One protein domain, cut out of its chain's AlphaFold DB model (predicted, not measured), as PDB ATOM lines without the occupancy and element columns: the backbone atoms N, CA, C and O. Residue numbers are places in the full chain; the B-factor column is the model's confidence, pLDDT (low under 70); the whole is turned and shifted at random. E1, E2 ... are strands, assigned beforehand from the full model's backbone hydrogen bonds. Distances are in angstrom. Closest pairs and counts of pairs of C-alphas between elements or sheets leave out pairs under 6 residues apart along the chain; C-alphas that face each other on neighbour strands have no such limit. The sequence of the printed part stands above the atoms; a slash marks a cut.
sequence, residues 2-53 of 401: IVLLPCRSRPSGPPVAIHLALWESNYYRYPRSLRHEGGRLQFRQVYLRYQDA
ATOM      1  N   ILE A   2     152.069 155.081 116.746       67.25
ATOM      2  CA  ILE A   2     151.196 153.990 117.168       67.25
ATOM      3  C   ILE A   2     150.424 153.480 115.958       67.25
ATOM      4  O   ILE A   2     149.859 154.267 115.201       67.25
ATOM      5  N   VAL A   3     150.449 152.167 115.745       71.88
ATOM      6  CA  VAL A   3     149.792 151.494 114.618       71.88
ATOM      7  C   VAL A   3     148.694 150.587 115.153       71.88
ATOM      8  O   VAL A   3     148.868 149.937 116.181       71.88
ATOM      9  N   LEU A   4     147.567 150.542 114.445       69.94
ATOM     10  CA  LEU A   4     146.492 149.586 114.687       69.94
ATOM     11  C   LEU A   4     146.662 148.405 113.740       69.94
ATOM     12  O   LEU A   4     146.680 148.589 112.523       69.94
ATOM     13  N   LEU A   5     146.764 147.200 114.292       73.44
ATOM     14  CA  LEU A   5     146.768 145.976 113.498       73.44
ATOM     15  C   LEU A   5     145.443 145.232 113.714       73.44
ATOM     16  O   LEU A   5     145.161 144.848 114.852       73.44
ATOM     17  N   PRO A   6     144.620 145.024 112.667       72.88
ATOM     18  CA  PRO A   6     143.465 144.149 112.768       72.88
ATOM     19  C   PRO A   6     143.948 142.705 112.932       72.88
ATOM     20  O   PRO A   6     144.706 142.178 112.120       72.88
ATOM     21  N   CYS A   7     143.516 142.060 114.002       75.56
ATOM     22  CA  CYS A   7     143.806 140.671 114.333       75.56
ATOM     23  C   CYS A   7     142.495 139.945 114.639       75.56
ATOM     24  O   CYS A   7     141.457 140.569 114.838       75.56
ATOM     25  N   ARG A   8     142.523 138.618 114.715       76.12
ATOM     26  CA  ARG A   8     141.424 137.841 115.296       76.12
ATOM     27  C   ARG A   8     141.992 136.950 116.386       76.12
ATOM     28  O   ARG A   8     143.038 136.343 116.192       76.12
ATOM     29  N   SER A   9     141.311 136.867 117.527       76.38
ATOM     30  CA  SER A   9     141.713 135.965 118.616       76.38
ATOM     31  C   SER A   9     141.480 134.491 118.266       76.38
ATOM     32  O   SER A   9     142.138 133.614 118.818       76.38
ATOM     33  N   ARG A  10     140.546 134.219 117.342       83.31
ATOM     34  CA  ARG A  10     140.225 132.910 116.752       83.31
ATOM     35  C   ARG A  10     139.777 133.116 115.297       83.31
ATOM     36  O   ARG A  10     139.238 134.184 115.015       83.31
ATOM     37  N   PRO A  11     139.913 132.135 114.385       82.44
ATOM     38  CA  PRO A  11     139.556 132.307 112.970       82.44
ATOM     39  C   PRO A  11     138.147 132.884 112.726       82.44
ATOM     40  O   PRO A  11     137.970 133.750 111.869       82.44
ATOM     41  N   SER A  12     137.164 132.466 113.528       88.44
ATOM     42  CA  SER A  12     135.763 132.906 113.470       88.44
ATOM     43  C   SER A  12     135.413 134.080 114.395       88.44
ATOM     44  O   SER A  12     134.273 134.532 114.397       88.44
ATOM     45  N   GLY A  13     136.362 134.572 115.196       83.94
ATOM     46  CA  GLY A  13     136.120 135.678 116.121       83.94
ATOM     47  C   GLY A  13     135.964 137.024 115.401       83.94
ATOM     48  O   GLY A  13     136.488 137.191 114.291       83.94
ATOM     49  N   PRO A  14     135.286 138.005 116.026       77.44
ATOM     50  CA  PRO A  14     135.261 139.364 115.503       77.44
ATOM     51  C   PRO A  14     136.691 139.930 115.426       77.44
ATOM     52  O   PRO A  14     137.552 139.547 116.228       77.44
ATOM     53  N   PRO A  15     136.977 140.823 114.461       74.69
ATOM     54  CA  PRO A  15     138.269 141.484 114.394       74.69
ATOM     55  C   PRO A  15     138.501 142.317 115.659       74.69
ATOM     56  O   PRO A  15     137.621 143.034 116.127       74.69
ATOM     57  N   VAL A  16     139.709 142.224 116.196       77.38
ATOM     58  CA  VAL A  16     140.204 143.010 117.324       77.38
ATOM     59  C   VAL A  16     141.345 143.868 116.807       77.38
ATOM     60  O   VAL A  16     142.202 143.377 116.075       77.38
ATOM     61  N   ALA A  17     141.382 145.141 117.183       78.75
ATOM     62  CA  ALA A  17     142.543 145.973 116.917       78.75
ATOM     63  C   ALA A  17     143.514 145.883 118.097       78.75
ATOM     64  O   ALA A  17     143.111 146.028 119.252       78.75
ATOM     65  N   ILE A  18     144.792 145.644 117.812       81.81
ATOM     66  CA  ILE A  18     145.857 145.793 118.806       81.81
ATOM     67  C   ILE A  18     146.629 147.078 118.538       81.81
ATOM     68  O   ILE A  18     146.884 147.429 117.385       81.81
ATOM     69  N   HIS A  19     147.012 147.762 119.612       83.19
ATOM     70  CA  HIS A  19     147.906 148.906 119.526       83.19
ATOM     71  C   HIS A  19     149.345 148.410 119.487       83.19
ATOM     72  O   HIS A  19     149.755 147.564 120.288       83.19
ATOM     73  N   LEU A  20     150.103 148.938 118.537       86.94
ATOM     74  CA  LEU A  20     151.517 148.667 118.371       86.94
ATOM     75  C   LEU A  20     152.287 149.963 118.513       86.94
ATOM     76  O   LEU A  20     151.919 150.957 117.898       86.94
ATOM     77  N   ALA A  21     153.382 149.939 119.253       87.44
ATOM     78  CA  ALA A  21     154.319 151.046 119.327       87.44
ATOM     79  C   ALA A  21     155.648 150.628 118.693       87.44
ATOM     80  O   ALA A  21     156.130 149.509 118.891       87.44
ATOM     81  N   LEU A  22     156.208 151.527 117.885       87.44
ATOM     82  CA  LEU A  22     157.523 151.341 117.284       87.44
ATOM     83  C   LEU A  22     158.601 151.617 118.333       87.44
ATOM     84  O   LEU A  22     158.649 152.707 118.902       87.44
ATOM     85  N   TRP A  23     159.490 150.653 118.535       88.31
ATOM     86  CA  TRP A  23     160.679 150.805 119.356       88.31
ATOM     87  C   TRP A  23     161.893 150.272 118.603       88.31
ATOM     88  O   TRP A  23     161.929 149.109 118.194       88.31
ATOM     89  N   GLU A  24     162.889 151.141 118.415       86.88
ATOM     90  CA  GLU A  24     164.012 150.895 117.504       86.88
ATOM     91  C   GLU A  24     163.491 150.550 116.099       86.88
ATOM     92  O   GLU A  24     162.869 151.392 115.453       86.88
ATOM     93  N   SER A  25     163.701 149.310 115.660       86.25
ATOM     94  CA  SER A  25     163.275 148.794 114.359       86.25
ATOM     95  C   SER A  25     162.136 147.772 114.467       86.25
ATOM     96  O   SER A  25     161.807 147.129 113.476       86.25
ATOM     97  N   ASN A  26     161.549 147.581 115.656       86.62
ATOM     98  CA  ASN A  26     160.553 146.538 115.920       86.62
ATOM     99  C   ASN A  26     159.234 147.128 116.436       86.62
ATOM    100  O   ASN A  26     159.227 148.133 117.149       86.62
ATOM    101  N   TYR A  27     158.118 146.472 116.116       86.88
ATOM    102  CA  TYR A  27     156.816 146.801 116.693       86.88
ATOM    103  C   TYR A  27     156.528 145.915 117.903       86.88
ATOM    104  O   TYR A  27     156.667 144.691 117.839       86.88
ATOM    105  N   TYR A  28     156.079 146.552 118.981       85.25
ATOM    106  CA  TYR A  28     155.715 145.903 120.236       85.25
ATOM    107  C   TYR A  28     154.251 146.166 120.548       85.25
ATOM    108  O   TYR A  28     153.740 147.258 120.289       85.25
ATOM    109  N   ARG A  29     153.580 145.173 121.134       83.69
ATOM    110  CA  ARG A  29     152.214 145.340 121.628       83.69
ATOM    111  C   ARG A  29     152.210 146.377 122.747       83.69
ATOM    112  O   ARG A  29     152.963 146.257 123.709       83.69
ATOM    113  N   TYR A  30     151.337 147.366 122.621       84.25
ATOM    114  CA  TYR A  30     151.146 148.410 123.612       84.25
ATOM    115  C   TYR A  30     149.762 148.241 124.250       84.25
ATOM    116  O   TYR A  30     148.768 148.197 123.526       84.25
ATOM    117  N   PRO A  31     149.655 148.076 125.578       71.38
ATOM    118  CA  PRO A  31     148.415 147.631 126.219       71.38
ATOM    119  C   PRO A  31     147.298 148.685 126.246       71.38
ATOM    120  O   PRO A  31     146.190 148.375 126.678       71.38
ATOM    121  N   ARG A  32     147.544 149.920 125.792       72.94
ATOM    122  CA  ARG A  32     146.595 151.022 125.964       72.94
ATOM    123  C   ARG A  32     145.696 151.245 124.750       72.94
ATOM    124  O   ARG A  32     146.187 151.392 123.634       72.94
ATOM    125  N   SER A  33     144.387 151.321 125.010       61.12
ATOM    126  CA  SER A  33     143.376 151.694 124.023       61.12
ATOM    127  C   SER A  33     143.437 153.190 123.736       61.12
ATOM    128  O   SER A  33     143.226 154.013 124.626       61.12
ATOM    129  N   LEU A  34     143.742 153.532 122.492       62.69
ATOM    130  CA  LEU A  34     143.679 154.902 121.997       62.69
ATOM    131  C   LEU A  34     142.346 155.155 121.325       62.69
ATOM    132  O   LEU A  34     141.891 154.338 120.521       62.69
ATOM    133  N   ARG A  35     141.754 156.320 121.607       65.94
ATOM    134  CA  ARG A  35     140.661 156.835 120.787       65.94
ATOM    135  C   ARG A  35     141.242 157.120 119.410       65.94
ATOM    136  O   ARG A  35     142.040 158.033 119.241       65.94
ATOM    137  N   HIS A  36     140.905 156.271 118.448       63.62
ATOM    138  CA  HIS A  36     141.366 156.448 117.087       63.62
ATOM    139  C   HIS A  36     140.663 157.669 116.487       63.62
ATOM    140  O   HIS A  36     139.472 157.621 116.191       63.62
ATOM    141  N   GLU A  37     141.397 158.764 116.315       65.12
ATOM    142  CA  GLU A  37     140.978 159.836 115.419       65.12
ATOM    143  C   GLU A  37     141.101 159.285 113.994       65.12
ATOM    144  O   GLU A  37     142.193 158.900 113.578       65.12
ATOM    145  N   GLY A  38     139.964 159.122 113.308       67.19
ATOM    146  CA  GLY A  38     139.798 158.339 112.077       67.19
ATOM    147  C   GLY A  38     140.747 158.709 110.933       67.19
ATOM    148  O   GLY A  38     140.380 159.432 110.010       67.19
ATOM    149  N   GLY A  39     141.965 158.172 110.980       73.56
ATOM    150  CA  GLY A  39     142.986 158.320 109.953       73.56
ATOM    151  C   GLY A  39     142.821 157.308 108.818       73.56
ATOM    152  O   GLY A  39     142.203 156.253 108.965       73.56
ATOM    153  N   ARG A  40     143.413 157.610 107.659       76.81
ATOM    154  CA  ARG A  40     143.411 156.709 106.498       76.81
ATOM    155  C   ARG A  40     144.196 155.431 106.816       76.81
ATOM    156  O   ARG A  40     145.392 155.495 107.102       76.81
ATOM    157  N   LEU A  41     143.533 154.279 106.720       71.69
ATOM    158  CA  LEU A  41     144.154 152.966 106.913       71.69
ATOM    159  C   LEU A  41     145.259 152.732 105.871       71.69
ATOM    160  O   LEU A  41     145.072 152.993 104.682       71.69
ATOM    161  N   GLN A  42     146.405 152.223 106.322       74.12
ATOM    162  CA  GLN A  42     147.514 151.818 105.458       74.12
ATOM    163  C   GLN A  42     147.835 150.345 105.694       74.12
ATOM    164  O   GLN A  42     147.987 149.916 106.835       74.12
ATOM    165  N   PHE A  43     147.990 149.585 104.613       73.44
ATOM    166  CA  PHE A  43     148.465 148.206 104.670       73.44
ATOM    167  C   PHE A  43     149.994 148.201 104.644       73.44
ATOM    168  O   PHE A  43     150.604 148.733 103.717       73.44
ATOM    169  N   ARG A  44     150.621 147.627 105.673       75.25
ATOM    170  CA  ARG A  44     152.077 147.467 105.771       75.25
ATOM    171  C   ARG A  44     152.395 146.106 106.377       75.25
ATOM    172  O   ARG A  44     151.728 145.684 107.318       75.25
ATOM    173  N   GLN A  45     153.435 145.450 105.874       75.56
ATOM    174  CA  GLN A  45     154.015 144.293 106.546       75.56
ATOM    175  C   GLN A  45     154.857 144.788 107.726       75.56
ATOM    176  O   GLN A  45     155.715 145.654 107.559       75.56
ATOM    177  N   VAL A  46     154.594 144.263 108.922       77.88
ATOM    178  CA  VAL A  46     155.333 144.606 110.142       77.88
ATOM    179  C   VAL A  46     155.837 143.339 110.817       77.88
ATOM    180  O   VAL A  46     155.127 142.336 110.872       77.88
ATOM    181  N   TYR A  47     157.060 143.386 111.341       77.88
ATOM    182  CA  TYR A  47     157.592 142.327 112.193       77.88
ATOM    183  C   TYR A  47     157.192 142.611 113.639       77.88
ATOM    184  O   TYR A  47     157.564 143.638 114.213       77.88
ATOM    185  N   LEU A  48     156.399 141.706 114.207       77.62
ATOM    186  CA  LEU A  48     156.012 141.747 115.609       77.62
ATOM    187  C   LEU A  48     157.040 140.976 116.420       77.62
ATOM    188  O   LEU A  48     157.246 139.784 116.189       77.62
ATOM    189  N   ARG A  49     157.664 141.642 117.389       73.06
ATOM    190  CA  ARG A  49     158.516 140.955 118.353       73.06
ATOM    191  C   ARG A  49     157.701 140.678 119.606       73.06
ATOM    192  O   ARG A  49     157.220 141.601 120.257       73.06
ATOM    193  N   TYR A  50     157.554 139.402 119.943       65.12
ATOM    194  CA  TYR A  50     157.066 139.014 121.258       65.12
ATOM    195  C   TYR A  50     158.234 139.114 122.238       65.12
ATOM    196  O   TYR A  50     159.200 138.362 122.126       65.12
ATOM    197  N   GLN A  51     158.188 140.068 123.161       64.56
ATOM    198  CA  GLN A  51     159.137 140.123 124.265       64.56
ATOM    199  C   GLN A  51     158.402 140.505 125.546       64.56
ATOM    200  O   GLN A  51     158.198 141.682 125.823       64.56
ATOM    201  N   ASP A  52     158.092 139.487 126.345       57.38
ATOM    202  CA  ASP A  52     157.798 139.605 127.778       57.38
ATOM    203  C   ASP A  52     159.106 139.693 128.571       57.38
ATOM    204  O   ASP A  52     159.272 139.020 129.585       57.38
ATOM    205  N   ALA A  53     160.099 140.456 128.098       63.12
ATOM    206  CA  ALA A  53     161.250 140.707 128.952       63.12
ATOM    207  C   ALA A  53     160.703 141.454 130.177       63.12
ATOM    208  O   ALA A  53     160.172 142.556 129.994       63.12
TER     209      ALA A  53
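What this domain is: This is residues 2 to 53 of the 401 residues of an uncharacterized protein of Scleroderma citrinum Foug A (UniProt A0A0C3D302). A small, strongly twisted sheet of three antiparallel strands, E1, E2 and E3, is wrapped loosely by one long stretch with no named element, residues 31 to 53, which leaves the end of E3, swings round in a wide arc and comes back past E3. The turns at the two ends of E2, residues 9 to 14 and residues 24 to 25, lie at opposite ends of the shape. The printed part has 52 residues with no named helix and three named strands, E1, E2 and E3 along the chain and in that order across the sheet. The class is all strand, though under half of the residues, 21 of 52, are in named elements. The whole is only just compact, close to loose, with a radius of gyration of the C-alphas of 11.8 A and spans of 30 by 26 by 22 A.

Where its parts are: Strand E1, residues 2 to 8, begins at C-alpha 2 at (151.196, 153.990, 117.168) and is 19.0 A long from first to last C-alpha. Strand E2, residues 15 to 23, is the longest by residues and measures 24.8 A, from C-alpha 15 at (138.269, 141.484, 114.394). Strand E3, residues 26 to 30, measures 12.3 A and ends at C-alpha 30 at (151.146, 148.410, 123.612).

How they stand to each other: The three strands form a meander, each strand the antiparallel neighbour of the one before. E2 is the inner strand, and E1 and E3 are the edge strands. E1 and E2 are a hairpin, with 145 degrees between their directions. Their C-alphas 6 and 17 face each other at 4.6 A, and N 7 and O 16, 2.8 A apart, are within hydrogen-bond range, as are N 3 and O 20 at 2.9 A. E2 and E3 are also a hairpin, with 125 degrees between their directions. Their C-alphas 22 and 27 face each other at 4.6 A, and N 30 and O 19, at 2.8 A, and N 23 and O 26, at 2.9 A, are within hydrogen-bond range. The sheet's C-alphas lie up to 5.9 A off their best plane.

The domain as a whole: The two C-alphas farthest apart, those of Ser 12 and Glu 24, are 33.7 A apart. The printed part has no cut. The link from E1 to E2 is short and the link from E2 to E3 is tight. The C-alphas of residues 31 to 53 lie 9 to 19 A from the mean of the C-alphas. The mean pLDDT of the printed part is 76.0; residues 2, 4, 33 to 38 and 50 to 53 are under 70.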